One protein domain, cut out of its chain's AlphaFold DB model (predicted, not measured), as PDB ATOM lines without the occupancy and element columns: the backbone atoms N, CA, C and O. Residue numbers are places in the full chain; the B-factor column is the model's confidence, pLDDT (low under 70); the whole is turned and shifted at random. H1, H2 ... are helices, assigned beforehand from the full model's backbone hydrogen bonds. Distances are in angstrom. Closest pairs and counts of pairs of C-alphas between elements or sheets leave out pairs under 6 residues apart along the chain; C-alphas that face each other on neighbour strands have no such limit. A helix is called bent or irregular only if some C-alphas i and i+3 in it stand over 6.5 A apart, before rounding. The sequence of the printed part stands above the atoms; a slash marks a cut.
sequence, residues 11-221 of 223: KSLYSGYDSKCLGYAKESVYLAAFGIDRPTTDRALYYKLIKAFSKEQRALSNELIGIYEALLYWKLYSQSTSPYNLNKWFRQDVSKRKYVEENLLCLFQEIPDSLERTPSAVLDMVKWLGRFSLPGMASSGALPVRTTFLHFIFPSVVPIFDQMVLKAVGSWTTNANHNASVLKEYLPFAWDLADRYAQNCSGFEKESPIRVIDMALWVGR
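AT A GLANCE: This is residues 11 to 221 of the 223 residues of an uncharacterized protein of Gallionella sp (UniProt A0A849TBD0). Two groups of crossed helices make a rounded body: H2, H3, H6, H7 and H9 pack on H5, while H1, H10 and H11 pack on H13. H8 bridges the groups, packing on H9 and H11, and H9 lies nearest the middle. The printed part has 211 residues with thirteen named helices, H1 to H13 in chain order, and no named strand: all helix. It is compact, with a radius of gyration of the C-alphas of 16.5 A and spans of 47 by 36 by 35 A.

IN THESE COORDINATES: Find C-alpha 11 at (-1.116, 15.525, 16.145), where H1 begins and runs to residue 19. Next come H2, residues 29 to 34, H3, 42 to 53, 16.3 A long, and H4, 55 to 58. H5, 64 to 76, is 18.3 A long; H6 is 83 to 92. H1, H2 and H6 are irregular: C-alphas 11 and 14 are 7.8 A apart, 30 and 33 7.7 A, and 89 and 92 6.7 A, H6 only just. Find C-alpha 94 at (-20.507, 29.015, 56.426); H7 runs 24.5 A to residue 110. Then follow H8, 119 to 129, H9, 143 to 153, H10, 163 to 168, H11, 180 to 196, also 24.5 A, and H12, 198 to 201. H13, 209 to 220, ends at C-alpha 220, (-3.274, 6.104, 25.513).

HOW THE PARTS SIT: Begin at the hub, H5, which touches five helices. H2 touches it at Ala 33 and Gly 66, closest C-alphas 4.9 A apart, and H3 at Leu 49 and Leu 71, 6.9 A. H5 and H6 form a hairpin, a shallow tilt of 9 degrees, opposite ways, closest C-alphas Glu 69 and Phe 90, 7.3 A. With residues 97 to 104 alone, H7 touches H5, about perpendicular at 88 degrees, closest C-alphas Ile 65 and Glu 101, 5.7 A. H5 touches H9 with residues 71 to 75 alone, closest C-alphas Lys 75 and Val 145, 7.2 A. H4 touches no helix. H8 touches H9 at Val 126 and Arg 146, closest C-alphas 6.0 A apart, and H11 at Pro 119 and Lys 184, 5.6 A. H13 touches H10 at Val 165 and Leu 217, closest C-alphas 5.4 A apart; with residues 209 to 213 alone it touches H11, Ala 194 and Pro 209, 5.2 A. With residues 215 to 219 alone it touches H1, Tyr 17 and Val 219, 5.6 A; H12 only just touches it, with 3 pairs of C-alphas within 8 A, closest Cys 201 and Pro 209, 5.6 A. Each O i to N i+4 pair is within hydrogen-bond range in H3, H5, H7, H8, H10 and H13; the counts are 4 of 5 in H1, 4 of 6 in H6, 6 of 7 in H9, 11 of 13 in H11 and 0 of 2 in H2, where 2 of 3 O i to N i+3 pairs are, and H4 and H12 are too short.

THE WHOLE: The C-alphas of Ser 95 and Gln 199, the two farthest apart, are 49.3 A apart. The printed part has no cut; the links H8 to H9 and H10 to H11 are long. Mean pLDDT of the printed part is 90.5; residues 80 to 85 and 88 to 89 are under 70.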
ATOM      1  N   LYS A  11      -0.288  14.547  16.879       95.25
ATOM      2  CA  LYS A  11      -1.116  15.525  16.145       95.25
ATOM      3  C   LYS A  11      -2.567  15.521  16.625       95.25
ATOM      4  O   LYS A  11      -3.215  16.565  16.623       95.25
ATOM      5  N   SER A  12      -3.051  14.368  17.081       95.56
ATOM      6  CA  SER A  12      -4.410  14.193  17.599       95.56
ATOM      7  C   SER A  12      -4.505  14.313  19.123       95.56
ATOM      8  O   SER A  12      -5.547  13.987  19.686       95.56
ATOM      9  N   LEU A  13      -3.454  14.768  19.824       96.06
ATOM     10  CA  LEU A  13      -3.433  14.784  21.293       96.06
ATOM     11  C   LEU A  13      -4.601  15.578  21.889       96.06
ATOM     12  O   LEU A  13      -5.323  15.059  22.734       96.06
ATOM     13  N   TYR A  14      -4.804  16.823  21.452       95.44
ATOM     14  CA  TYR A  14      -5.850  17.684  22.007       95.44
ATOM     15  C   TYR A  14      -7.259  17.166  21.726       95.44
ATOM     16  O   TYR A  14      -8.061  17.070  22.650       95.44
ATOM     17  N   SER A  15      -7.560  16.785  20.482       94.44
ATOM     18  CA  SER A  15      -8.872  16.228  20.132       94.44
ATOM     19  C   SER A  15      -9.114  14.889  20.831       94.44
ATOM     20  O   SER A  15     -10.199  14.649  21.362       94.44
ATOM     21  N   GLY A  16      -8.084  14.041  20.904       94.62
ATOM     22  CA  GLY A  16      -8.098  12.790  21.650       94.62
ATOM     23  C   GLY A  16      -8.369  13.015  23.133       94.62
ATOM     24  O   GLY A  16      -9.229  12.339  23.697       94.62
ATOM     25  N   TYR A  17      -7.701  13.982  23.761       94.19
ATOM     26  CA  TYR A  17      -7.891  14.315  25.170       94.19
ATOM     27  C   TYR A  17      -9.298  14.858  25.435       94.19
ATOM     28  O   TYR A  17     -10.021  14.289  26.255       94.19
ATOM     29  N   ASP A  18      -9.720  15.878  24.684       93.00
ATOM     30  CA  ASP A  18     -11.025  16.524  24.844       93.00
ATOM     31  C   ASP A  18     -12.173  15.505  24.653       93.00
ATOM     32  O   ASP A  18     -13.131  15.493  25.427       93.00
ATOM     33  N   SER A  19     -12.040  14.557  23.710       91.81
ATOM     34  CA  SER A  19     -13.025  13.476  23.497       91.81
ATOM     35  C   SER A  19     -13.175  12.514  24.685       91.81
ATOM     36  O   SER A  19     -14.193  11.835  24.818       91.81
ATOM     37  N   LYS A  20     -12.167  12.435  25.564       90.06
ATOM     38  CA  LYS A  20     -12.180  11.587  26.765       90.06
ATOM     39  C   LYS A  20     -12.729  12.317  27.995       90.06
ATOM     40  O   LYS A  20     -12.932  11.658  29.017       90.06
ATOM     41  N   CYS A  21     -12.990  13.621  27.914       89.69
ATOM     42  CA  CYS A  21     -13.497  14.467  29.003       89.69
ATOM     43  C   CYS A  21     -15.036  14.582  29.007       89.69
ATOM     44  O   CYS A  21     -15.592  15.646  29.263       89.69
ATOM     45  N   LEU A  22     -15.749  13.478  28.746       84.44
ATOM     46  CA  LEU A  22     -17.210  13.463  28.537       84.44
ATOM     47  C   LEU A  22     -18.050  13.884  29.760       84.44
ATOM     48  O   LEU A  22     -19.208  14.254  29.604       84.44
ATOM     49  N   GLY A  23     -17.492  13.820  30.973       84.81
ATOM     50  CA  GLY A  23     -18.184  14.217  32.207       84.81
ATOM     51  C   GLY A  23     -18.097  15.713  32.533       84.81
ATOM     52  O   GLY A  23     -18.661  16.154  33.536       84.81
ATOM     53  N   TYR A  24     -17.363  16.492  31.737       91.19
ATOM     54  CA  TYR A  24     -17.195  17.918  31.979       91.19
ATOM     55  C   TYR A  24     -18.488  18.690  31.677       91.19
ATOM     56  O   TYR A  24     -19.115  18.514  30.635       91.19
ATOM     57  N   ALA A  25     -18.862  19.596  32.575       91.38
ATOM     58  CA  ALA A  25     -20.079  20.390  32.509       91.38
ATOM     59  C   ALA A  25     -19.759  21.868  32.770       91.38
ATOM     60  O   ALA A  25     -19.537  22.280  33.909       91.38
ATOM     61  N   LYS A  26     -19.794  22.685  31.712       91.56
ATOM     62  CA  LYS A  26     -19.527  24.136  31.780       91.56
ATOM     63  C   LYS A  26     -20.473  24.905  32.722       91.56
ATOM     64  O   LYS A  26     -20.078  25.883  33.354       91.56
ATOM     65  N   GLU A  27     -21.707  24.422  32.875       91.69
ATOM     66  CA  GLU A  27     -22.724  25.019  33.758       91.69
ATOM     67  C   GLU A  27     -22.643  24.494  35.198       91.69
ATOM     68  O   GLU A  27     -23.488  24.804  36.036       91.69
ATOM     69  N   SER A  28     -21.619  23.695  35.514       90.56
ATOM     70  CA  SER A  28     -21.401  23.181  36.860       90.56
ATOM     71  C   SER A  28     -21.371  24.319  37.880       90.56
ATOM     72  O   SER A  28     -20.699  25.342  37.702       90.56
ATOM     73  N   VAL A  29     -22.094  24.140  38.985       89.69
ATOM     74  CA  VAL A  29     -22.144  25.134  40.062       89.69
ATOM     75  C   VAL A  29     -20.753  25.394  40.642       89.69
ATOM     76  O   VAL A  29     -20.454  26.537  40.977       89.69
ATOM     77  N   TYR A  30     -19.883  24.377  40.659       90.94
ATOM     78  CA  TYR A  30     -18.504  24.425  41.167       90.94
ATOM     79  C   TYR A  30     -17.565  25.327  40.345       90.94
ATOM     80  O   TYR A  30     -16.424  25.541  40.732       90.94
ATOM     81  N   LEU A  31     -18.037  25.872  39.217       92.88
ATOM     82  CA  LEU A  31     -17.300  26.818  38.370       92.88
ATOM     83  C   LEU A  31     -17.694  28.283  38.617       92.88
ATOM     84  O   LEU A  31     -17.327  29.160  37.836       92.88
ATOM     85  N   ALA A  32     -18.445  28.563  39.687       90.56
ATOM     86  CA  ALA A  32     -18.968  29.897  39.987       90.56
ATOM     87  C   ALA A  32     -17.883  30.980  40.120       90.56
ATOM     88  O   ALA A  32     -18.135  32.113  39.723       90.56
ATOM     89  N   ALA A  33     -16.679  30.628  40.585       91.88
ATOM     90  CA  ALA A  33     -15.554  31.557  40.740       91.88
ATOM     91  C   ALA A  33     -15.114  32.233  39.428       91.88
ATOM     92  O   ALA A  33     -14.482  33.282  39.451       91.88
ATOM     93  N   PHE A  34     -15.453  31.647  38.275       92.62
ATOM     94  CA  PHE A  34     -15.128  32.214  36.965       92.62
ATOM     95  C   PHE A  34     -16.227  33.133  36.407       92.62
ATOM     96  O   PHE A  34     -16.042  33.731  35.348       92.62
ATOM     97  N   GLY A  35     -17.361  33.272  37.104       89.56
ATOM     98  CA  GLY A  35     -18.418  34.228  36.770       89.56
ATOM     99  C   GLY A  35     -18.924  34.104  35.330       89.56
ATOM    100  O   GLY A  35     -19.421  33.053  34.928       89.56
ATOM    101  N   ILE A  36     -18.812  35.196  34.571       88.44
ATOM    102  CA  ILE A  36     -19.187  35.271  33.148       88.44
ATOM    103  C   ILE A  36     -18.166  34.600  32.217       88.44
ATOM    104  O   ILE A  36     -18.514  34.190  31.116       88.44
ATOM    105  N   ASP A  37     -16.918  34.460  32.658       90.06
ATOM    106  CA  ASP A  37     -15.805  33.909  31.883       90.06
ATOM    107  C   ASP A  37     -15.583  32.432  32.256       90.06
ATOM    108  O   ASP A  37     -14.475  31.983  32.574       90.06
ATOM    109  N   ARG A  38     -16.676  31.658  32.277       94.12
ATOM    110  CA  ARG A  38     -16.647  30.223  32.593       94.12
ATOM    111  C   ARG A  38     -15.871  29.445  31.529       94.12
ATOM    112  O   ARG A  38     -16.069  29.673  30.334       94.12
ATOM    113  N   PRO A  39     -15.016  28.489  31.930       95.62
ATOM    114  CA  PRO A  39     -14.366  27.612  30.970       95.62
ATOM    115  C   PRO A  39     -15.402  26.767  30.218       95.62
ATOM    116  O   PRO A  39     -16.368  26.276  30.795       95.62
ATOM    117  N   THR A  40     -15.199  26.611  28.911       94.38
ATOM    118  CA  THR A  40     -16.093  25.836  28.035       94.38
ATOM    119  C   THR A  40     -15.651  24.385  27.868       94.38
ATOM    120  O   THR A  40     -16.447  23.557  27.430       94.38
ATOM    121  N   THR A  41     -14.410  24.061  28.242       94.50
ATOM    122  CA  THR A  41     -13.824  22.716  28.183       94.50
ATOM    123  C   THR A  41     -12.995  22.423  29.434       94.50
ATOM    124  O   THR A  41     -12.564  23.344  30.134       94.50
ATOM    125  N   ASP A  42     -12.718  21.141  29.689       94.81
ATOM    126  CA  ASP A  42     -11.792  20.701  30.744       94.81
ATOM    127  C   ASP A  42     -10.427  21.397  30.633       94.81
ATOM    128  O   ASP A  42      -9.916  21.961  31.599       94.81
ATOM    129  N   ARG A  43      -9.874  21.441  29.420       95.00
ATOM    130  CA  ARG A  43      -8.581  22.063  29.139       95.00
ATOM    131  C   ARG A  43      -8.605  23.582  29.326       95.00
ATOM    132  O   ARG A  43      -7.655  24.156  29.850       95.00
ATOM    133  N   ALA A  44      -9.714  24.244  28.990       95.75
ATOM    134  CA  ALA A  44      -9.897  25.660  29.309       95.75
ATOM    135  C   ALA A  44      -9.959  25.903  30.827       95.75
ATOM    136  O   ALA A  44      -9.422  26.903  31.308       95.75
ATOM    137  N   LEU A  45     -10.579  24.991  31.589       96.62
ATOM    138  CA  LEU A  45     -10.566  25.039  33.052       96.62
ATOM    139  C   LEU A  45      -9.144  24.860  33.589       96.62
ATOM    140  O   LEU A  45      -8.728  25.647  34.438       96.62
ATOM    141  N   TYR A  46      -8.379  23.908  33.050       96.94
ATOM    142  CA  TYR A  46      -6.973  23.711  33.404       96.94
ATOM    143  C   TYR A  46      -6.162  25.010  33.264       96.94
ATOM    144  O   TYR A  46      -5.521  25.430  34.225       96.94
ATOM    145  N   TYR A  47      -6.258  25.719  32.134       96.19
ATOM    146  CA  TYR A  47      -5.526  26.980  31.939       96.19
ATOM    147  C   TYR A  47      -5.925  28.076  32.930       96.19
ATOM    148  O   TYR A  47      -5.068  28.809  33.429       96.19
ATOM    149  N   LYS A  48      -7.221  28.193  33.237       95.38
ATOM    150  CA  LYS A  48      -7.705  29.165  34.226       95.38
ATOM    151  C   LYS A  48      -7.212  28.830  35.631       95.38
ATOM    152  O   LYS A  48      -6.823  29.740  36.356       95.38
ATOM    153  N   LEU A  49      -7.186  27.548  35.994       95.75
ATOM    154  CA  LEU A  49      -6.648  27.090  37.273       95.75
ATOM    155  C   LEU A  49      -5.137  27.333  37.357       95.75
ATOM    156  O   LEU A  49      -4.702  27.946  38.322       95.75
ATOM    157  N   ILE A  50      -4.346  26.974  36.341       95.50
ATOM    158  CA  ILE A  50      -2.899  27.266  36.311       95.50
ATOM    159  C   ILE A  50      -2.636  28.756  36.540       95.50
ATOM    160  O   ILE A  50      -1.824  29.126  37.385       95.50
ATOM    161  N   LYS A  51      -3.378  29.622  35.840       93.50
ATOM    162  CA  LYS A  51      -3.274  31.068  36.036       93.50
ATOM    163  C   LYS A  51      -3.654  31.475  37.462       93.50
ATOM    164  O   LYS A  51      -2.933  32.256  38.061       93.50
ATOM    165  N   ALA A  52      -4.755  30.966  38.011       92.94
ATOM    166  CA  ALA A  52      -5.228  31.340  39.345       92.94
ATOM    167  C   ALA A  52      -4.308  30.856  40.485       92.94
ATOM    168  O   ALA A  52      -4.215  31.519  41.515       92.94
ATOM    169  N   PHE A  53      -3.620  29.725  40.300       93.25
ATOM    170  CA  PHE A  53      -2.657  29.166  41.256       93.25
ATOM    171  C   PHE A  53      -1.241  29.759  41.120       93.25
ATOM    172  O   PHE A  53      -0.385  29.512  41.983       93.25
ATOM    173  N   SER A  54      -0.997  30.579  40.089       91.44
ATOM    174  CA  SER A  54       0.255  31.325  39.946       91.44
ATOM    175  C   SER A  54       0.477  32.243  41.150       91.44
ATOM    176  O   SER A  54      -0.472  32.701  41.797       91.44
ATOM    177  N   LYS A  55       1.744  32.514  41.470       86.12
ATOM    178  CA  LYS A  55       2.128  33.336  42.626       86.12
ATOM    179  C   LYS A  55       1.484  34.719  42.584       86.12
ATOM    180  O   LYS A  55       0.989  35.208  43.596       86.12
ATOM    181  N   GLU A  56       1.468  35.317  41.403       85.50
ATOM    182  CA  GLU A  56       0.969  36.664  41.157       85.50
ATOM    183  C   GLU A  56      -0.540  36.739  41.382       85.50
ATOM    184  O   GLU A  56      -1.036  37.718  41.927       85.50
ATOM    185  N   GLN A  57      -1.280  35.705  40.973       86.31
ATOM    186  CA  GLN A  57      -2.740  35.712  41.036       86.31
ATOM    187  C   GLN A  57      -3.273  35.239  42.383       86.31
ATOM    188  O   GLN A  57      -4.236  35.816  42.887       86.31
ATOM    189  N   ARG A  58      -2.639  34.243  43.016       83.00
ATOM    190  CA  ARG A  58      -3.104  33.734  44.315       83.00
ATOM    191  C   ARG A  58      -3.031  34.787  45.423       83.00
ATOM    192  O   ARG A  58      -3.896  34.804  46.287       83.00
ATOM    193  N   ALA A  59      -2.055  35.696  45.367       77.00
ATOM    194  CA  ALA A  59      -1.931  36.801  46.321       77.00
ATOM    195  C   ALA A  59      -3.022  37.880  46.161       77.00
ATOM    196  O   ALA A  59      -3.251  38.657  47.081       77.00
ATOM    197  N   LEU A  60      -3.679  37.935  44.997       77.12
ATOM    198  CA  LEU A  60      -4.663  38.962  44.636       77.12
ATOM    199  C   LEU A  60      -6.103  38.429  44.593       77.12
ATOM    200  O   LEU A  60      -7.038  39.193  44.361       77.12
ATOM    201  N   SER A  61      -6.293  37.119  44.752       77.56
ATOM    202  CA  SER A  61      -7.591  36.484  44.547       77.56
ATOM    203  C   SER A  61      -8.477  36.610  45.784       77.56
ATOM    204  O   SER A  61      -8.191  36.034  46.828       77.56
ATOM    205  N   ASN A  62      -9.617  37.281  45.627       78.06
ATOM    206  CA  ASN A  62     -10.687  37.300  46.631       78.06
ATOM    207  C   ASN A  62     -11.579  36.041  46.569       78.06
ATOM    208  O   ASN A  62     -12.511  35.904  47.350       78.06
ATOM    209  N   GLU A  63     -11.310  35.123  45.634       85.44
ATOM    210  CA  GLU A  63     -12.142  33.947  45.341       85.44
ATOM    211  C   GLU A  63     -11.362  32.631  45.519       85.44
ATOM    212  O   GLU A  63     -11.682  31.615  44.899       85.44
ATOM    213  N   LEU A  64     -10.316  32.616  46.359       87.88
ATOM    214  CA  LEU A  64      -9.426  31.456  46.550       87.88
ATOM    215  C   LEU A  64     -10.180  30.159  46.848       87.88
ATOM    216  O   LEU A  64      -9.863  29.106  46.294       87.88
ATOM    217  N   ILE A  65     -11.213  30.234  47.682       91.31
ATOM    218  CA  ILE A  65     -12.039  29.075  48.002       91.31
ATOM    219  C   ILE A  65     -12.851  28.577  46.800       91.31
ATOM    220  O   ILE A  65     -12.992  27.370  46.616       91.31
ATOM    221  N   GLY A  66     -13.349  29.480  45.954       92.25
ATOM    222  CA  GLY A  66     -14.062  29.128  44.729       92.25
ATOM    223  C   GLY A  66     -13.128  28.530  43.673       92.25
ATOM    224  O   GLY A  66     -13.488  27.567  42.997       92.25
ATOM    225  N   ILE A  67     -11.895  29.034  43.583       93.69
ATOM    226  CA  ILE A  67     -10.836  28.454  42.747       93.69
ATOM    227  C   ILE A  67     -10.459  27.046  43.234       93.69
ATOM    228  O   ILE A  67     -10.306  26.131  42.423       93.69
ATOM    229  N   TYR A  68     -10.370  26.836  44.548       94.06
ATOM    230  CA  TYR A  68     -10.129  25.514  45.124       94.06
ATOM    231  C   TYR A  68     -11.310  24.550  44.906       94.06
ATOM    232  O   TYR A  68     -11.102  23.379  44.584       94.06
ATOM    233  N   GLU A  69     -12.554  25.029  44.993       92.81
ATOM    234  CA  GLU A  69     -13.747  24.247  44.635       92.81
ATOM    235  C   GLU A  69     -13.699  23.813  43.157       92.81
ATOM    236  O   GLU A  69     -13.945  22.644  42.844       92.81
ATOM    237  N   ALA A  70     -13.298  24.712  42.254       94.25
ATOM    238  CA  ALA A  70     -13.134  24.410  40.835       94.25
ATOM    239  C   ALA A  70     -12.003  23.401  40.556       94.25
ATOM    240  O   ALA A  70     -12.152  22.542  39.684       94.25
ATOM    241  N   LEU A  71     -10.902  23.458  41.313       95.06
ATOM    242  CA  LEU A  71      -9.834  22.456  41.271       95.06
ATOM    243  C   LEU A  71     -10.361  21.062  41.645       95.06
ATOM    244  O   LEU A  71     -10.098  20.079  40.948       95.06
ATOM    245  N   LEU A  72     -11.103  20.968  42.749       93.00
ATOM    246  CA  LEU A  72     -11.684  19.702  43.196       93.00
ATOM    247  C   LEU A  72     -12.710  19.179  42.191       93.00
ATOM    248  O   LEU A  72     -12.739  17.978  41.920       93.00
ATOM    249  N   TYR A  73     -13.500  20.067  41.587       92.38
ATOM    250  CA  TYR A  73     -14.366  19.710  40.472       92.38
ATOM    251  C   TYR A  73     -13.564  19.126  39.306       92.38
ATOM    252  O   TYR A  73     -13.872  18.011  38.892       92.38
ATOM    253  N   TRP A  74     -12.506  19.807  38.838       93.25
ATOM    254  CA  TRP A  74     -11.637  19.321  37.756       93.25
ATOM    255  C   TRP A  74     -11.087  17.920  38.050       93.25
ATOM    256  O   TRP A  74     -11.150  17.030  37.206       93.25
ATOM    257  N   LYS A  75     -10.621  17.675  39.281       91.19
ATOM    258  CA  LYS A  75     -10.071  16.367  39.664       91.19
ATOM    259  C   LYS A  75     -11.124  15.256  39.727       91.19
ATOM    260  O   LYS A  75     -10.794  14.090  39.507       91.19
ATOM    261  N   LEU A  76     -12.358  15.583  40.100       86.94
ATOM    262  CA  LEU A  76     -13.313  14.585  40.572       86.94
ATOM    263  C   LEU A  76     -14.574  14.437  39.711       86.94
ATOM    264  O   LEU A  76     -15.342  13.517  39.974       86.94
ATOM    265  N   TYR A  77     -14.817  15.277  38.700       84.44
ATOM    266  CA  TYR A  77     -16.048  15.189  37.893       84.44
ATOM    267  C   TYR A  77     -16.183  13.857  37.138       84.44
ATOM    268  O   TYR A  77     -17.288  13.442  36.801       84.44
ATOM    269  N   SER A  78     -15.067  13.173  36.878       74.56
ATOM    270  CA  SER A  78     -15.051  11.840  36.271       74.56
ATOM    271  C   SER A  78     -15.388  10.714  37.261       74.56
ATOM    272  O   SER A  78     -15.512   9.559  36.854       74.56
ATOM    273  N   GLN A  79     -15.556  11.028  38.552       73.56
ATOM    274  CA  GLN A  79     -15.896  10.087  39.618       73.56
ATOM    275  C   GLN A  79     -17.374  10.231  40.005       73.56
ATOM    276  O   GLN A  79     -17.838  11.308  40.377       73.56
ATOM    277  N   SER A  80     -18.115   9.124  39.982       57.88
ATOM    278  CA  SER A  80     -19.571   9.090  40.187       57.88
ATOM    279  C   SER A  80     -20.058   9.543  41.575       57.88
ATOM    280  O   SER A  80     -21.232   9.864  41.726       57.88
ATOM    281  N   THR A  81     -19.191   9.606  42.591       57.91
ATOM    282  CA  THR A  81     -19.555   9.877  44.000       57.91
ATOM    283  C   THR A  81     -19.164  11.269  44.519       57.91
ATOM    284  O   THR A  81     -19.489  11.622  45.652       57.91
ATOM    285  N   SER A  82     -18.479  12.087  43.717       57.28
ATOM    286  CA  SER A  82     -17.837  13.328  44.180       57.28
ATOM    287  C   SER A  82     -18.744  14.548  44.476       57.28
ATOM    288  O   SER A  82     -18.492  15.247  45.467       57.28
ATOM    289  N   PRO A  83     -19.818  14.837  43.708       57.88
ATOM    290  CA  PRO A  83     -20.543  16.112  43.831       57.88
ATOM    291  C   PRO A  83     -21.172  16.358  45.214       57.88
ATOM    292  O   PRO A  83     -21.223  17.489  45.707       57.88
ATOM    293  N   TYR A  84     -21.624  15.293  45.884       57.38
ATOM    294  CA  TYR A  84     -22.378  15.410  47.134       57.38
ATOM    295  C   TYR A  84     -21.535  15.975  48.288       57.38
ATOM    296  O   TYR A  84     -22.001  16.812  49.062       57.38
ATOM    297  N   ASN A  85     -20.263  15.579  48.375       64.88
ATOM    298  CA  ASN A  85     -19.386  16.004  49.466       64.88
ATOM    299  C   ASN A  85     -18.864  17.436  49.280       64.88
ATOM    300  O   ASN A  85     -18.720  18.152  50.268       64.88
ATOM    301  N   LEU A  86     -18.638  17.883  48.039       71.50
ATOM    302  CA  LEU A  86     -18.175  19.250  47.769       71.50
ATOM    303  C   LEU A  86     -19.227  20.294  48.171       71.50
ATOM    304  O   LEU A  86     -18.905  21.277  48.835       71.50
ATOM    305  N   ASN A  87     -20.502  20.044  47.862       72.06
ATOM    306  CA  ASN A  87     -21.586  20.977  48.187       72.06
ATOM    307  C   ASN A  87     -21.692  21.229  49.709       72.06
ATOM    308  O   ASN A  87     -21.769  22.375  50.159       72.06
ATOM    309  N   LYS A  88     -21.577  20.164  50.514       67.62
ATOM    310  CA  LYS A  88     -21.618  20.250  51.981       67.62
ATOM    311  C   LYS A  88     -20.497  21.116  52.567       67.62
ATOM    312  O   LYS A  88     -20.742  21.854  53.516       67.62
ATOM    313  N   TRP A  89     -19.277  21.015  52.036       68.12
ATOM    314  CA  TRP A  89     -18.116  21.741  52.565       68.12
ATOM    315  C   TRP A  89     -18.081  23.212  52.156       68.12
ATOM    316  O   TRP A  89     -17.687  24.049  52.963       68.12
ATOM    317  N   PHE A  90     -18.484  23.527  50.926       76.31
ATOM    318  CA  PHE A  90     -18.259  24.860  50.363       76.31
ATOM    319  C   PHE A  90     -19.488  25.768  50.362       76.31
ATOM    320  O   PHE A  90     -19.323  26.986  50.270       76.31
ATOM    321  N   ARG A  91     -20.706  25.212  50.437       76.56
ATOM    322  CA  ARG A  91     -21.940  25.974  50.171       76.56
ATOM    323  C   ARG A  91     -22.973  25.922  51.288       76.56
ATOM    324  O   ARG A  91     -23.685  26.900  51.472       76.56
ATOM    325  N   GLN A  92     -23.063  24.815  52.022       81.44
ATOM    326  CA  GLN A  92     -24.097  24.642  53.053       81.44
ATOM    327  C   GLN A  92     -23.668  25.107  54.452       81.44
ATOM    328  O   GLN A  92     -24.524  25.430  55.269       81.44
ATOM    329  N   ASP A  93     -22.366  25.140  54.741       85.12
ATOM    330  CA  ASP A  93     -21.831  25.418  56.078       85.12
ATOM    331  C   ASP A  93     -20.836  26.586  56.030       85.12
ATOM    332  O   ASP A  93     -19.687  26.435  55.607       85.12
ATOM    333  N   VAL A  94     -21.294  27.768  56.454       86.94
ATOM    334  CA  VAL A  94     -20.507  29.015  56.426       86.94
ATOM    335  C   VAL A  94     -19.264  28.914  57.313       86.94
ATOM    336  O   VAL A  94     -18.196  29.388  56.928       86.94
ATOM    337  N   SER A  95     -19.372  28.257  58.470       88.38
ATOM    338  CA  SER A  95     -18.253  28.089  59.400       88.38
ATOM    339  C   SER A  95     -17.170  27.195  58.802       88.38
ATOM    340  O   SER A  95     -15.989  27.539  58.860       88.38
ATOM    341  N   LYS A  96     -17.552  26.080  58.165       87.38
ATOM    342  CA  LYS A  96     -16.593  25.229  57.438       87.38
ATOM    343  C   LYS A  96     -15.978  25.945  56.250       87.38
ATOM    344  O   LYS A  96     -14.776  25.817  56.042       87.38
ATOM    345  N   ARG A  97     -16.772  26.705  55.493       88.88
ATOM    346  CA  ARG A  97     -16.270  27.503  54.371       88.88
ATOM    347  C   ARG A  97     -15.168  28.458  54.839       88.88
ATOM    348  O   ARG A  97     -14.073  28.415  54.287       88.88
ATOM    349  N   LYS A  98     -15.425  29.234  55.897       89.50
ATOM    350  CA  LYS A  98     -14.444  30.160  56.482       89.50
ATOM    351  C   LYS A  98     -13.192  29.434  56.983       89.50
ATOM    352  O   LYS A  98     -12.082  29.850  56.682       89.50
ATOM    353  N   TYR A  99     -13.362  28.309  57.675       89.88
ATOM    354  CA  TYR A  99     -12.238  27.488  58.131       89.88
ATOM    355  C   TYR A  99     -11.351  27.003  56.971       89.88
ATOM    356  O   TYR A  99     -10.124  27.043  57.059       89.88
ATOM    357  N   VAL A 100     -11.957  26.549  55.870       90.56
ATOM    358  CA  VAL A 100     -11.222  26.110  54.674       90.56
ATOM    359  C   VAL A 100     -10.483  27.276  54.024       90.56
ATOM    360  O   VAL A 100      -9.333  27.114  53.624       90.56
ATOM    361  N   GLU A 101     -11.117  28.441  53.944       91.38
ATOM    362  CA  GLU A 101     -10.510  29.662  53.416       91.38
ATOM    363  C   GLU A 101      -9.280  30.093  54.230       91.38
ATOM    364  O   GLU A 101      -8.213  30.297  53.657       91.38
ATOM    365  N   GLU A 102      -9.382  30.124  55.561       91.56
ATOM    366  CA  GLU A 102      -8.255  30.420  56.457       91.56
ATOM    367  C   GLU A 102      -7.105  29.413  56.279       91.56
ATOM    368  O   GLU A 102      -5.944  29.804  56.156       91.56
ATOM    369  N   ASN A 103      -7.414  28.114  56.180       92.75
ATOM    370  CA  ASN A 103      -6.398  27.081  55.948       92.75
ATOM    371  C   ASN A 103      -5.728  27.213  54.571       92.75
ATOM    372  O   ASN A 103      -4.525  26.972  54.461       92.75
ATOM    373  N   LEU A 104      -6.476  27.586  53.526       93.25
ATOM    374  CA  LEU A 104      -5.915  27.853  52.197       93.25
ATOM    375  C   LEU A 104      -4.982  29.063  52.222       93.25
ATOM    376  O   LEU A 104      -3.909  29.005  51.623       93.25
ATOM    377  N   LEU A 105      -5.358  30.132  52.929       91.69
ATOM    378  CA  LEU A 105      -4.519  31.319  53.089       91.69
ATOM    379  C   LEU A 105      -3.196  30.976  53.783       91.69
ATOM    380  O   LEU A 105      -2.138  31.303  53.247       91.69
ATOM    381  N   CYS A 106      -3.237  30.260  54.913       92.75
ATOM    382  CA  CYS A 106      -2.022  29.797  55.592       92.75
ATOM    383  C   CYS A 106      -1.168  28.908  54.678       92.75
ATOM    384  O   CYS A 106       0.041  29.099  54.574       92.75
ATOM    385  N   LEU A 107      -1.792  27.974  53.952       94.44
ATOM    386  CA  LEU A 107      -1.086  27.119  53.001       94.44
ATOM    387  C   LEU A 107      -0.348  27.947  51.948       94.44
ATOM    388  O   LEU A 107       0.845  27.731  51.742       94.44
ATOM    389  N   PHE A 108      -1.018  28.899  51.296       92.88
ATOM    390  CA  PHE A 108      -0.399  29.711  50.247       92.88
ATOM    391  C   PHE A 108       0.670  30.681  50.756       92.88
ATOM    392  O   PHE A 108       1.531  31.071  49.969       92.88
ATOM    393  N   GLN A 109       0.638  31.060  52.035       91.31
ATOM    394  CA  GLN A 109       1.702  31.839  52.673       91.31
ATOM    395  C   GLN A 109       2.951  30.999  52.957       91.31
ATOM    396  O   GLN A 109       4.061  31.523  52.916       91.31
ATOM    397  N   GLU A 110       2.780  29.709  53.246       94.12
ATOM    398  CA  GLU A 110       3.880  28.822  53.634       94.12
ATOM    399  C   GLU A 110       4.423  27.965  52.478       94.12
ATOM    400  O   GLU A 110       5.480  27.346  52.617       94.12
ATOM    401  N   ILE A 111       3.717  27.888  51.346       94.50
ATOM    402  CA  ILE A 111       4.176  27.116  50.189       94.50
ATOM    403  C   ILE A 111       5.372  27.808  49.514       94.50
ATOM    404  O   ILE A 111       5.321  29.019  49.281       94.50
ATOM    405  N   PRO A 112       6.452  27.078  49.173       94.62
ATOM    406  CA  PRO A 112       7.613  27.693  48.548       94.62
ATOM    407  C   PRO A 112       7.307  28.196  47.135       94.62
ATOM    408  O   PRO A 112       6.383  27.740  46.460       94.62
ATOM    409  N   ASP A 113       8.134  29.127  46.668       91.75
ATOM    410  CA  ASP A 113       8.036  29.682  45.315       91.75
ATOM    411  C   ASP A 113       8.490  28.701  44.230       91.75
ATOM    412  O   ASP A 113       8.041  28.780  43.088       91.75
ATOM    413  N   SER A 114       9.376  27.775  44.582       95.31
ATOM    414  CA  SER A 114       9.894  26.747  43.690       95.31
ATOM    415  C   SER A 114       9.920  25.394  44.388       95.31
ATOM    416  O   SER A 114       9.969  25.293  45.616       95.31
ATOM    417  N   LEU A 115       9.879  24.339  43.580       97.50
ATOM    418  CA  LEU A 115      10.012  22.966  44.035       97.50
ATOM    419  C   LEU A 115      11.092  22.289  43.201       97.50
ATOM    420  O   LEU A 115      11.079  22.369  41.973       97.50
ATOM    421  N   GLU A 116      12.033  21.635  43.868       97.75
ATOM    422  CA  GLU A 116      13.091  20.903  43.186       97.75
ATOM    423  C   GLU A 116      12.517  19.683  42.450       97.75
ATOM    424  O   GLU A 116      11.641  18.979  42.962       97.75
ATOM    425  N   ARG A 117      13.043  19.396  41.254       97.31
ATOM    426  CA  ARG A 117      12.703  18.204  40.463       97.31
ATOM    427  C   ARG A 117      13.425  16.961  41.007       97.31
ATOM    428  O   ARG A 117      14.195  16.320  40.300       97.31
ATOM    429  N   THR A 118      13.182  16.634  42.279       98.31
ATOM    430  CA  THR A 118      13.688  15.425  42.954       98.31
ATOM    431  C   THR A 118      12.551  14.663  43.638       98.31
ATOM    432  O   THR A 118      11.607  15.280  44.145       98.31
ATOM    433  N   PRO A 119      12.574  13.312  43.668       98.19
ATOM    434  CA  PRO A 119      11.464  12.557  44.247       98.19
ATOM    435  C   PRO A 119      11.256  12.858  45.735       98.19
ATOM    436  O   PRO A 119      10.119  12.900  46.196       98.19
ATOM    437  N   SER A 120      12.342  13.098  46.479       98.12
ATOM    438  CA  SER A 120      12.299  13.485  47.893       98.12
ATOM    439  C   SER A 120      11.574  14.812  48.100       98.12
ATOM    440  O   SER A 120      10.624  14.842  48.876       98.12
ATOM    441  N   ALA A 121      11.933  15.867  47.358       98.19
ATOM    442  CA  ALA A 121      11.308  17.180  47.512       98.19
ATOM    443  C   ALA A 121       9.793  17.128  47.261       98.19
ATOM    444  O   ALA A 121       9.005  17.675  48.037       98.19
ATOM    445  N   VAL A 122       9.361  16.414  46.214       98.38
ATOM    446  CA  VAL A 122       7.931  16.251  45.907       98.38
ATOM    447  C   VAL A 122       7.210  15.447  46.992       98.38
ATOM    448  O   VAL A 122       6.119  15.834  47.415       98.38
ATOM    449  N   LEU A 123       7.792  14.343  47.471       97.62
ATOM    450  CA  LEU A 123       7.187  13.512  48.518       97.62
ATOM    451  C   LEU A 123       7.086  14.243  49.859       97.62
ATOM    452  O   LEU A 123       6.053  14.145  50.528       97.62
ATOM    453  N   ASP A 124       8.117  14.997  50.232       97.56
ATOM    454  CA  ASP A 124       8.122  15.808  51.448       97.56
ATOM    455  C   ASP A 124       7.055  16.900  51.372       97.56
ATOM    456  O   ASP A 124       6.282  17.067  52.317       97.56
ATOM    457  N   MET A 125       6.919  17.561  50.217       97.50
ATOM    458  CA  MET A 125       5.865  18.547  49.978       97.50
ATOM    459  C   MET A 125       4.463  17.924  50.064       97.50
ATOM    460  O   MET A 125       3.573  18.456  50.727       97.50
ATOM    461  N   VAL A 126       4.255  16.752  49.457       95.69
ATOM    462  CA  VAL A 126       2.993  15.999  49.557       95.69
ATOM    463  C   VAL A 126       2.669  15.639  51.008       95.69
ATOM    464  O   VAL A 126       1.513  15.749  51.427       95.69
ATOM    465  N   LYS A 127       3.660  15.188  51.783       94.31
ATOM    466  CA  LYS A 127       3.479  14.848  53.199       94.31
ATOM    467  C   LYS A 127       3.139  16.093  54.017       94.31
ATOM    468  O   LYS A 127       2.197  16.057  54.807       94.31
ATOM    469  N   TRP A 128       3.863  17.185  53.790       95.00
ATOM    470  CA  TRP A 128       3.650  18.480  54.429       95.00
ATOM    471  C   TRP A 128       2.243  19.029  54.176       95.00
ATOM    472  O   TRP A 128       1.585  19.449  55.126       95.00
ATOM    473  N   LEU A 129       1.717  18.917  52.948       94.94
ATOM    474  CA  LEU A 129       0.343  19.321  52.621       94.94
ATOM    475  C   LEU A 129      -0.721  18.613  53.473       94.94
ATOM    476  O   LEU A 129      -1.806  19.154  53.676       94.94
ATOM    477  N   GLY A 130      -0.426  17.415  53.984       89.88
ATOM    478  CA  GLY A 130      -1.334  16.657  54.843       89.88
ATOM    479  C   GLY A 130      -1.629  17.310  56.196       89.88
ATOM    480  O   GLY A 130      -2.592  16.904  56.840       89.88
ATOM    481  N   ARG A 131      -0.853  18.317  56.624       91.31
ATOM    482  CA  ARG A 131      -1.122  19.054  57.872       91.31
ATOM    483  C   ARG A 131      -2.296  20.032  57.759       91.31
ATOM    484  O   ARG A 131      -2.852  20.427  58.777       91.31
ATOM    485  N   PHE A 132      -2.668  20.421  56.538       91.38
ATOM    486  CA  PHE A 132      -3.792  21.320  56.295       91.38
ATOM    487  C   PHE A 132      -5.083  20.513  56.173       91.38
ATOM    488  O   PHE A 132      -5.197  19.607  55.341       91.38
ATOM    489  N   SER A 133      -6.082  20.857  56.983       87.25
ATOM    490  CA  SER A 133      -7.367  20.148  57.022       87.25
ATOM    491  C   SER A 133      -8.298  20.609  55.897       87.25
ATOM    492  O   SER A 133      -9.386  21.132  56.130       87.25
ATOM    493  N   LEU A 134      -7.850  20.423  54.654       90.50
ATOM    494  CA  LEU A 134      -8.569  20.836  53.453       90.50
ATOM    495  C   LEU A 134      -9.390  19.679  52.845       90.50
ATOM    496  O   LEU A 134      -8.916  18.531  52.816       90.50
ATOM    497  N   PRO A 135     -10.605  19.951  52.323       88.31
ATOM    498  CA  PRO A 135     -11.438  18.956  51.653       88.31
ATOM    499  C   PRO A 135     -10.691  18.236  50.528       88.31
ATOM    500  O   PRO A 135     -10.117  18.855  49.645       88.31
ATOM    501  N   GLY A 136     -10.685  16.902  50.559       87.19
ATOM    502  CA  GLY A 136      -9.972  16.086  49.572       87.19
ATOM    503  C   GLY A 136      -8.462  15.955  49.806       87.19
ATOM    504  O   GLY A 136      -7.870  15.040  49.244       87.19
ATOM    505  N   MET A 137      -7.847  16.776  50.667       89.75
ATOM    506  CA  MET A 137      -6.406  16.751  50.965       89.75
ATOM    507  C   MET A 137      -6.044  16.216  52.355       89.75
ATOM    508  O   MET A 137      -4.903  15.809  52.549       89.75
ATOM    509  N   ALA A 138      -6.969  16.171  53.315       84.38
ATOM    510  CA  ALA A 138      -6.646  15.788  54.696       84.38
ATOM    511  C   ALA A 138      -6.367  14.279  54.892       84.38
ATOM    512  O   ALA A 138      -5.510  13.897  55.684       84.38
ATOM    513  N   SER A 139      -7.058  13.394  54.166       82.88
ATOM    514  CA  SER A 139      -6.981  11.941  54.423       82.88
ATOM    515  C   SER A 139      -5.624  11.317  54.063       82.88
ATOM    516  O   SER A 139      -4.905  11.810  53.194       82.88
ATOM    517  N   SER A 140      -5.273  10.181  54.671       75.06
ATOM    518  CA  SER A 140      -4.076   9.405  54.295       75.06
ATOM    519  C   SER A 140      -4.105   8.944  52.830       75.06
ATOM    520  O   SER A 140      -3.065   8.877  52.183       75.06
ATOM    521  N   GLY A 141      -5.302   8.720  52.277       81.94
ATOM    522  CA  GLY A 141      -5.528   8.403  50.868       81.94
ATOM    523  C   GLY A 141      -5.571   9.618  49.933       81.94
ATOM    524  O   GLY A 141      -5.831   9.456  48.749       81.94
ATOM    525  N   ALA A 142      -5.317  10.841  50.391       88.94
ATOM    526  CA  ALA A 142      -5.467  12.041  49.563       88.94
ATOM    527  C   ALA A 142      -4.350  12.270  48.522       88.94
ATOM    528  O   ALA A 142      -4.295  13.331  47.897       88.94
ATOM    529  N   LEU A 143      -3.453  11.300  48.326       92.88
ATOM    530  CA  LEU A 143      -2.298  11.415  47.434       92.88
ATOM    531  C   LEU A 143      -2.646  11.928  46.015       92.88
ATOM    532  O   LEU A 143      -1.969  12.855  45.559       92.88
ATOM    533  N   PRO A 144      -3.718  11.459  45.341       92.31
ATOM    534  CA  PRO A 144      -4.091  11.973  44.020       92.31
ATOM    535  C   PRO A 144      -4.508  13.445  44.016       92.31
ATOM    536  O   PRO A 144      -4.292  14.149  43.033       92.31
ATOM    537  N   VAL A 145      -5.144  13.922  45.089       93.69
ATOM    538  CA  VAL A 145      -5.596  15.318  45.187       93.69
ATOM    539  C   VAL A 145      -4.417  16.220  45.529       93.69
ATOM    540  O   VAL A 145      -4.253  17.252  44.891       93.69
ATOM    541  N   ARG A 146      -3.553  15.811  46.469       95.31
ATOM    542  CA  ARG A 146      -2.351  16.574  46.850       95.31
ATOM    543  C   ARG A 146      -1.391  16.758  45.676       95.31
ATOM    544  O   ARG A 146      -0.915  17.861  45.448       95.31
ATOM    545  N   THR A 147      -1.142  15.705  44.900       96.31
ATOM    546  CA  THR A 147      -0.313  15.792  43.683       96.31
ATOM    547  C   THR A 147      -0.957  16.663  42.610       96.31
ATOM    548  O   THR A 147      -0.268  17.468  42.001       96.31
ATOM    549  N   THR A 148      -2.281  16.586  42.431       95.81
ATOM    550  CA  THR A 148      -3.003  17.479  41.507       95.81
ATOM    551  C   THR A 148      -2.896  18.939  41.948       95.81
ATOM    552  O   THR A 148      -2.587  19.799  41.136       95.81
ATOM    553  N   PHE A 149      -3.093  19.224  43.235       96.31
ATOM    554  CA  PHE A 149      -2.916  20.562  43.798       96.31
ATOM    555  C   PHE A 149      -1.500  21.094  43.538       96.31
ATOM    556  O   PHE A 149      -1.344  22.200  43.029       96.31
ATOM    557  N   LEU A 150      -0.471  20.286  43.811       97.38
ATOM    558  CA  LEU A 150       0.915  20.665  43.534       97.38
ATOM    559  C   LEU A 150       1.206  20.824  42.044       97.38
ATOM    560  O   LEU A 150       1.979  21.705  41.697       97.38
ATOM    561  N   HIS A 151       0.585  20.037  41.165       97.81
ATOM    562  CA  HIS A 151       0.722  20.204  39.718       97.81
ATOM    563  C   HIS A 151       0.243  21.586  39.265       97.81
ATOM    564  O   HIS A 151       0.895  22.211  38.442       97.81
ATOM    565  N   PHE A 152      -0.850  22.114  39.823       96.75
ATOM    566  CA  PHE A 152      -1.305  23.460  39.453       96.75
ATOM    567  C   PHE A 152      -0.369  24.583  39.919       96.75
ATOM    568  O   PHE A 152      -0.410  25.675  39.360       96.75
ATOM    569  N   ILE A 153       0.484  24.318  40.909       96.06
ATOM    570  CA  ILE A 153       1.458  25.286  41.433       96.06
ATOM    571  C   ILE A 153       2.823  25.105  40.759       96.06
ATOM    572  O   ILE A 153       3.495  26.081  40.437       96.06
ATOM    573  N   PHE A 154       3.211  23.858  40.499       97.00
ATOM    574  CA  PHE A 154       4.490  23.457  39.919       97.00
ATOM    575  C   PHE A 154       4.281  22.528  38.703       97.00
ATOM    576  O   PHE A 154       4.731  21.376  38.722       97.00
ATOM    577  N   PRO A 155       3.628  22.997  37.620       95.75
ATOM    578  CA  PRO A 155       3.221  22.149  36.489       95.75
ATOM    579  C   PRO A 155       4.395  21.574  35.693       95.75
ATOM    580  O   PRO A 155       4.231  20.606  34.954       95.75
ATOM    581  N   SER A 156       5.584  22.159  35.833       95.44
ATOM    582  CA  SER A 156       6.825  21.674  35.217       95.44
ATOM    583  C   SER A 156       7.593  20.685  36.098       95.44
ATOM    584  O   SER A 156       8.634  20.187  35.678       95.44
ATOM    585  N   VAL A 157       7.107  20.399  37.312       97.69
ATOM    586  CA  VAL A 157       7.787  19.532  38.288       97.69
ATOM    587  C   VAL A 157       6.908  18.364  38.708       97.69
ATOM    588  O   VAL A 157       7.366  17.226  38.706       97.69
ATOM    589  N   VAL A 158       5.653  18.610  39.075       98.12
ATOM    590  CA  VAL A 158       4.790  17.571  39.643       98.12
ATOM    591  C   VAL A 158       3.839  17.063  38.565       98.12
ATOM    592  O   VAL A 158       2.984  17.833  38.149       98.12
ATOM    593  N   PRO A 159       3.945  15.808  38.096       97.31
ATOM    594  CA  PRO A 159       2.967  15.225  37.182       97.31
ATOM    595  C   PRO A 159       1.636  14.957  37.885       97.31
ATOM    596  O   PRO A 159       1.582  14.776  39.109       97.31
ATOM    597  N   ILE A 160       0.555  14.873  37.114       94.25
ATOM    598  CA  ILE A 160      -0.709  14.356  37.635       94.25
ATOM    599  C   ILE A 160      -0.502  12.892  38.030       94.25
ATOM    600  O   ILE A 160      -0.075  12.068  37.231       94.25
ATOM    601  N   PHE A 161      -0.822  12.556  39.281       94.12
ATOM    602  CA  PHE A 161      -0.773  11.186  39.783       94.12
ATOM    603  C   PHE A 161      -2.194  10.677  40.013       94.12
ATOM    604  O   PHE A 161      -2.865  11.006  40.998       94.12
ATOM    605  N   ASP A 162      -2.698   9.907  39.058       89.19
ATOM    606  CA  ASP A 162      -4.018   9.299  39.131       89.19
ATOM    607  C   ASP A 162      -4.032   7.868  38.606       89.19
ATOM    608  O   ASP A 162      -3.060   7.345  38.070       89.19
ATOM    609  N   GLN A 163      -5.164   7.207  38.806       88.62
ATOM    610  CA  GLN A 163      -5.313   5.811  38.439       88.62
ATOM    611  C   GLN A 163      -5.199   5.585  36.922       88.62
ATOM    612  O   GLN A 163      -4.707   4.548  36.493       88.62
ATOM    613  N   MET A 164      -5.651   6.534  36.100       87.38
ATOM    614  CA  MET A 164      -5.689   6.401  34.644       87.38
ATOM    615  C   MET A 164      -4.306   6.563  34.018       87.38
ATOM    616  O   MET A 164      -3.965   5.781  33.131       87.38
ATOM    617  N   VAL A 165      -3.495   7.512  34.494       90.25
ATOM    618  CA  VAL A 165      -2.096   7.637  34.051       90.25
ATOM    619  C   VAL A 165      -1.275   6.426  34.498       90.25
ATOM    620  O   VAL A 165      -0.508   5.879  33.708       90.25
ATOM    621  N   LEU A 166      -1.525   5.903  35.706       92.31
ATOM    622  CA  LEU A 166      -0.892   4.669  36.182       92.31
ATOM    623  C   LEU A 166      -1.309   3.439  35.372       92.31
ATOM    624  O   LEU A 166      -0.488   2.552  35.129       92.31
ATOM    625  N   LYS A 167      -2.564   3.404  34.908       90.62
ATOM    626  CA  LYS A 167      -3.046   2.373  33.984       90.62
ATOM    627  C   LYS A 167      -2.249   2.370  32.689       90.62
ATOM    628  O   LYS A 167      -1.844   1.304  32.243       90.62
ATOM    629  N   ALA A 168      -2.037   3.547  32.104       90.81
ATOM    630  CA  ALA A 168      -1.349   3.688  30.826       90.81
ATOM    631  C   ALA A 168       0.094   3.170  30.881       90.81
ATOM    632  O   ALA A 168       0.564   2.569  29.926       90.81
ATOM    633  N   VAL A 169       0.778   3.336  32.015       92.19
ATOM    634  CA  VAL A 169       2.187   2.927  32.185       92.19
ATOM    635  C   VAL A 169       2.351   1.505  32.746       92.19
ATOM    636  O   VAL A 169       3.442   1.124  33.187       92.19
ATOM    637  N   GLY A 170       1.264   0.724  32.787       86.69
ATOM    638  CA  GLY A 170       1.260  -0.664  33.262       86.69
ATOM    639  C   GLY A 170       1.450  -0.826  34.775       86.69
ATOM    640  O   GLY A 170       1.836  -1.899  35.230       86.69
ATOM    641  N   SER A 171       1.203   0.218  35.573       81.75
ATOM    642  CA  SER A 171       1.324   0.206  37.043       81.75
ATOM    643  C   SER A 171      -0.055   0.241  37.714       81.75
ATOM    644  O   SER A 171      -0.343   1.045  38.599       81.75
ATOM    645  N   TRP A 172      -0.952  -0.632  37.255       75.81
ATOM    646  CA  TRP A 172      -2.318  -0.733  37.765       75.81
ATOM    647  C   TRP A 172      -2.427  -1.860  38.792       75.81
ATOM    648  O   TRP A 172      -2.702  -3.011  38.458       75.81
ATOM    649  N   THR A 173      -2.232  -1.522  40.061       80.69
ATOM    650  CA  THR A 173      -2.642  -2.362  41.194       80.69
ATOM    651  C   THR A 173      -3.708  -1.639  42.011       80.69
ATOM    652  O   THR A 173      -3.877  -0.417  41.911       80.69
ATOM    653  N   THR A 174      -4.474  -2.384  42.810       81.00
ATOM    654  CA  THR A 174      -5.465  -1.799  43.720       81.00
ATOM    655  C   THR A 174      -4.790  -0.753  44.608       81.00
ATOM    656  O   THR A 174      -3.805  -1.048  45.280       81.00
ATOM    657  N   ASN A 175      -5.322   0.471  44.613       84.94
ATOM    658  CA  ASN A 175      -4.812   1.612  45.380       84.94
ATOM    659  C   ASN A 175      -3.390   2.095  45.015       84.94
ATOM    660  O   ASN A 175      -2.769   2.796  45.815       84.94
ATOM    661  N   ALA A 176      -2.873   1.793  43.816       90.50
ATOM    662  CA  ALA A 176      -1.549   2.257  43.376       90.50
ATOM    663  C   ALA A 176      -1.387   3.789  43.464       90.50
ATOM    664  O   ALA A 176      -0.381   4.292  43.959       90.50
ATOM    665  N   ASN A 177      -2.427   4.538  43.090       91.25
ATOM    666  CA  ASN A 177      -2.480   6.002  43.162       91.25
ATOM    667  C   ASN A 177      -2.561   6.563  44.600       91.25
ATOM    668  O   ASN A 177      -2.564   7.779  44.789       91.25
ATOM    669  N   HIS A 178      -2.619   5.703  45.617       92.56
ATOM    670  CA  HIS A 178      -2.584   6.069  47.034       92.56
ATOM    671  C   HIS A 178      -1.262   5.674  47.712       92.56
ATOM    672  O   HIS A 178      -1.080   5.937  48.900       92.56
ATOM    673  N   ASN A 179      -0.331   5.061  46.975       93.75
ATOM    674  CA  ASN A 179       0.928   4.557  47.508       93.75
ATOM    675  C   ASN A 179       2.092   5.522  47.212       93.75
ATOM    676  O   ASN A 179       2.436   5.773  46.058       93.75
ATOM    677  N   ALA A 180       2.736   6.028  48.267       94.19
ATOM    678  CA  ALA A 180       3.871   6.941  48.156       94.19
ATOM    679  C   ALA A 180       5.097   6.310  47.471       94.19
ATOM    680  O   ALA A 180       5.820   7.011  46.767       94.19
ATOM    681  N   SER A 181       5.319   4.999  47.622       94.88
ATOM    682  CA  SER A 181       6.398   4.292  46.920       94.88
ATOM    683  C   SER A 181       6.151   4.251  45.413       94.88
ATOM    684  O   SER A 181       7.074   4.480  44.640       94.88
ATOM    685  N   VAL A 182       4.895   4.067  44.987       95.88
ATOM    686  CA  VAL A 182       4.531   4.125  43.561       95.88
ATOM    687  C   VAL A 182       4.726   5.539  43.018       95.88
ATOM    688  O   VAL A 182       5.266   5.698  41.928       95.88
ATOM    689  N   LEU A 183       4.360   6.577  43.781       96.62
ATOM    690  CA  LEU A 183       4.659   7.959  43.393       96.62
ATOM    691  C   LEU A 183       6.173   8.192  43.266       96.62
ATOM    692  O   LEU A 183       6.612   8.794  42.291       96.62
ATOM    693  N   LYS A 184       6.973   7.684  44.211       97.31
ATOM    694  CA  LYS A 184       8.440   7.797  44.184       97.31
ATOM    695  C   LYS A 184       9.043   7.241  42.893       97.31
ATOM    696  O   LYS A 184       9.981   7.834  42.370       97.31
ATOM    697  N   GLU A 185       8.509   6.128  42.395       96.75
ATOM    698  CA  GLU A 185       8.913   5.517  41.123       96.75
ATOM    699  C   GLU A 185       8.349   6.264  39.907       96.75
ATOM    700  O   GLU A 185       9.039   6.423  38.903       96.75
ATOM    701  N   TYR A 186       7.109   6.752  39.998       97.62
ATOM    702  CA  TYR A 186       6.431   7.436  38.897       97.62
ATOM    703  C   TYR A 186       7.057   8.788  38.554       97.62
ATOM    704  O   TYR A 186       7.133   9.135  37.382       97.62
ATOM    705  N   LEU A 187       7.519   9.546  39.551       98.19
ATOM    706  CA  LEU A 187       8.113  10.872  39.345       98.19
ATOM    707  C   LEU A 187       9.270  10.871  38.329       98.19
ATOM    708  O   LEU A 187       9.132  11.530  37.298       98.19
ATOM    709  N   PRO A 188      10.372  10.118  38.537       98.12
ATOM    710  CA  PRO A 188      11.464  10.075  37.569       98.12
ATOM    711  C   PRO A 188      11.033   9.479  36.227       98.12
ATOM    712  O   PRO A 188      11.536   9.901  35.193       98.12
ATOM    713  N   PHE A 189      10.075   8.549  36.222       97.69
ATOM    714  CA  PHE A 189       9.546   7.977  34.987       97.69
ATOM    715  C   PHE A 189       8.795   9.019  34.137       97.69
ATOM    716  O   PHE A 189       9.072   9.164  32.949       97.69
ATOM    717  N   ALA A 190       7.877   9.785  34.732       97.69
ATOM    718  CA  ALA A 190       7.143  10.845  34.040       97.69
ATOM    719  C   ALA A 190       8.078  11.968  33.562       97.69
ATOM    720  O   ALA A 190       7.882  12.537  32.489       97.69
ATOM    721  N   TRP A 191       9.118  12.264  34.343       98.38
ATOM    722  CA  TRP A 191      10.164  13.206  33.966       98.38
ATOM    723  C   TRP A 191      10.967  12.746  32.757       98.38
ATOM    724  O   TRP A 191      11.130  13.531  31.829       98.38
ATOM    725  N   ASP A 192      11.404  11.491  32.747       98.25
ATOM    726  CA  ASP A 192      12.122  10.911  31.615       98.25
ATOM    727  C   ASP A 192      11.261  10.906  30.343       98.25
ATOM    728  O   ASP A 192      11.746  11.269  29.275       98.25
ATOM    729  N   LEU A 193       9.958  10.605  30.445       97.81
ATOM    730  CA  LEU A 193       9.039  10.753  29.309       97.81
ATOM    731  C   LEU A 193       8.975  12.204  28.809       97.81
ATOM    732  O   LEU A 193       9.055  12.439  27.605       97.81
ATOM    733  N   ALA A 194       8.840  13.173  29.715       97.56
ATOM    734  CA  ALA A 194       8.754  14.586  29.348       97.56
ATOM    735  C   ALA A 194      10.032  15.078  28.650       97.56
ATOM    736  O   ALA A 194       9.947  15.818  27.671       97.56
ATOM    737  N   ASP A 195      11.199  14.626  29.115       97.69
ATOM    738  CA  ASP A 195      12.491  14.974  28.524       97.69
ATOM    739  C   ASP A 195      12.684  14.269  27.166       97.69
ATOM    740  O   ASP A 195      13.045  14.904  26.173       97.69
ATOM    741  N   ARG A 196      12.367  12.969  27.081       97.44
ATOM    742  CA  ARG A 196      12.480  12.154  25.859       97.44
ATOM    743  C   ARG A 196      11.609  12.670  24.716       97.44
ATOM    744  O   ARG A 196      12.055  12.702  23.572       97.44
ATOM    745  N   TYR A 197      10.375  13.075  25.015       97.19
ATOM    746  CA  TYR A 197       9.413  13.570  24.026       97.19
ATOM    747  C   TYR A 197       9.362  15.105  23.956       97.19
ATOM    748  O   TYR A 197       8.405  15.663  23.414       97.19
ATOM    749  N   ALA A 198      10.381  15.817  24.455       95.00
ATOM    750  CA  ALA A 198      10.397  17.281  24.490       95.00
ATOM    751  C   ALA A 198      10.170  17.923  23.105       95.00
ATOM    752  O   ALA A 198       9.433  18.904  22.985       95.00
ATOM    753  N   GLN A 199      10.730  17.338  22.039       94.38
ATOM    754  CA  GLN A 199      10.500  17.809  20.668       94.38
ATOM    755  C   GLN A 199       9.028  17.688  20.257       94.38
ATOM    756  O   GLN A 199       8.470  18.637  19.708       94.38
ATOM    757  N   ASN A 200       8.369  16.571  20.573       95.69
ATOM    758  CA  ASN A 200       6.937  16.396  20.322       95.69
ATOM    759  C   ASN A 200       6.082  17.357  21.162       95.69
ATOM    760  O   ASN A 200       5.039  17.812  20.695       95.69
ATOM    761  N   CYS A 201       6.534  17.695  22.373       93.44
ATOM    762  CA  CYS A 201       5.845  18.622  23.269       93.44
ATOM    763  C   CYS A 201       5.906  20.084  22.792       93.44
ATOM    764  O   CYS A 201       5.014  20.863  23.118       93.44
ATOM    765  N   SER A 202       6.920  20.462  22.003       91.06
ATOM    766  CA  SER A 202       7.163  21.858  21.600       91.06
ATOM    767  C   SER A 202       6.009  22.520  20.831       91.06
ATOM    768  O   SER A 202       5.861  23.736  20.887       91.06
ATOM    769  N   GLY A 203       5.150  21.738  20.164       90.75
ATOM    770  CA  GLY A 203       3.969  22.247  19.451       90.75
ATOM    771  C   GLY A 203       2.787  22.637  20.351       90.75
ATOM    772  O   GLY A 203       1.771  23.120  19.851       90.75
ATOM    773  N   PHE A 204       2.886  22.420  21.665       94.31
ATOM    774  CA  PHE A 204       1.818  22.667  22.637       94.31
ATOM    775  C   PHE A 204       2.160  23.845  23.558       94.31
ATOM    776  O   PHE A 204       2.335  23.682  24.758       94.31
ATOM    777  N   GLU A 205       2.216  25.056  23.002       89.75
ATOM    778  CA  GLU A 205       2.736  26.271  23.664       89.75
ATOM    779  C   GLU A 205       2.094  26.635  25.018       89.75
ATOM    780  O   GLU A 205       2.696  27.345  25.822       89.75
ATOM    781  N   LYS A 206       0.861  26.186  25.278       91.44
ATOM    782  CA  LYS A 206       0.131  26.469  26.528       91.44
ATOM    783  C   LYS A 206       0.354  25.428  27.623       91.44
ATOM    784  O   LYS A 206      -0.208  25.571  28.706       91.44
ATOM    785  N   GLU A 207       1.116  24.380  27.337       93.94
ATOM    786  CA  GLU A 207       1.268  23.210  28.195       93.94
ATOM    787  C   GLU A 207       2.724  23.064  28.638       93.94
ATOM    788  O   GLU A 207       3.655  23.286  27.864       93.94
ATOM    789  N   SER A 208       2.940  22.630  29.880       94.69
ATOM    790  CA  SER A 208       4.259  22.124  30.260       94.69
ATOM    791  C   SER A 208       4.506  20.770  29.578       94.69
ATOM    792  O   SER A 208       3.549  20.023  29.343       94.69
ATOM    793  N   PRO A 209       5.768  20.375  29.322       96.31
ATOM    794  CA  PRO A 209       6.072  19.038  28.813       96.31
ATOM    795  C   PRO A 209       5.451  17.923  29.667       96.31
ATOM    796  O   PRO A 209       4.854  16.995  29.134       96.31
ATOM    797  N   ILE A 210       5.480  18.061  30.998       97.19
ATOM    798  CA  ILE A 210       4.826  17.118  31.917       97.19
ATOM    799  C   ILE A 210       3.320  17.030  31.649       97.19
ATOM    800  O   ILE A 210       2.775  15.934  31.551       97.19
ATOM    801  N   ARG A 211       2.640  18.167  31.484       96.56
ATOM    802  CA  ARG A 211       1.202  18.185  31.215       96.56
ATOM    803  C   ARG A 211       0.859  17.537  29.871       96.56
ATOM    804  O   ARG A 211      -0.154  16.840  29.774       96.56
ATOM    805  N   VAL A 212       1.702  17.729  28.856       97.25
ATOM    806  CA  VAL A 212       1.583  17.053  27.556       97.25
ATOM    807  C   VAL A 212       1.682  15.535  27.721       97.25
ATOM    808  O   VAL A 212       0.826  14.815  27.197       97.25
ATOM    809  N   ILE A 213       2.647  15.046  28.509       97.62
ATOM    810  CA  ILE A 213       2.755  13.622  28.856       97.62
ATOM    811  C   ILE A 213       1.504  13.136  29.593       97.62
ATOM    812  O   ILE A 213       0.930  12.126  29.191       97.62
ATOM    813  N   ASP A 214       1.024  13.860  30.605       96.06
ATOM    814  CA  ASP A 214      -0.178  13.479  31.358       96.06
ATOM    815  C   ASP A 214      -1.407  13.342  30.437       96.06
ATOM    816  O   ASP A 214      -2.175  12.383  30.551       96.06
ATOM    817  N   MET A 215      -1.590  14.261  29.477       95.75
ATOM    818  CA  MET A 215      -2.651  14.148  28.464       95.75
ATOM    819  C   MET A 215      -2.451  12.938  27.551       95.75
ATOM    820  O   MET A 215      -3.419  12.237  27.254       95.75
ATOM    821  N   ALA A 216      -1.224  12.680  27.101       96.62
ATOM    822  CA  ALA A 216      -0.929  11.578  26.190       96.62
ATOM    823  C   ALA A 216      -1.150  10.219  26.867       96.62
ATOM    824  O   ALA A 216      -1.813   9.349  26.297       96.62
ATOM    825  N   LEU A 217      -0.701  10.064  28.116       95.31
ATOM    826  CA  LEU A 217      -0.974   8.892  28.951       95.31
ATOM    827  C   LEU A 217      -2.478   8.715  29.177       95.31
ATOM    828  O   LEU A 217      -3.003   7.607  29.057       95.31
ATOM    829  N   TRP A 218      -3.203   9.810  29.424       92.00
ATOM    830  CA  TRP A 218      -4.659   9.768  29.516       92.00
ATOM    831  C   TRP A 218      -5.282   9.248  28.217       92.00
ATOM    832  O   TRP A 218      -6.116   8.350  28.269       92.00
ATOM    833  N   VAL A 219      -4.887   9.753  27.048       92.81
ATOM    834  CA  VAL A 219      -5.417   9.299  25.747       92.81
ATOM    835  C   VAL A 219      -5.047   7.843  25.451       92.81
ATOM    836  O   VAL A 219      -5.894   7.088  24.970       92.81
ATOM    837  N   GLY A 220      -3.811   7.444  25.754       85.94
ATOM    838  CA  GLY A 220      -3.274   6.104  25.513       85.94
ATOM    839  C   GLY A 220      -3.814   5.021  26.450       85.94
ATOM    840  O   GLY A 220      -3.638   3.839  26.169       85.94
ATOM    841  N   ARG A 221      -4.497   5.392  27.541       80.19
ATOM    842  CA  ARG A 221      -5.002   4.433  28.531       80.19
ATOM    843  C   ARG A 221      -5.902   3.364  27.891       80.19
ATOM    844  O   ARG A 221      -6.912   3.678  27.259       80.19
TER     845      ARG A 221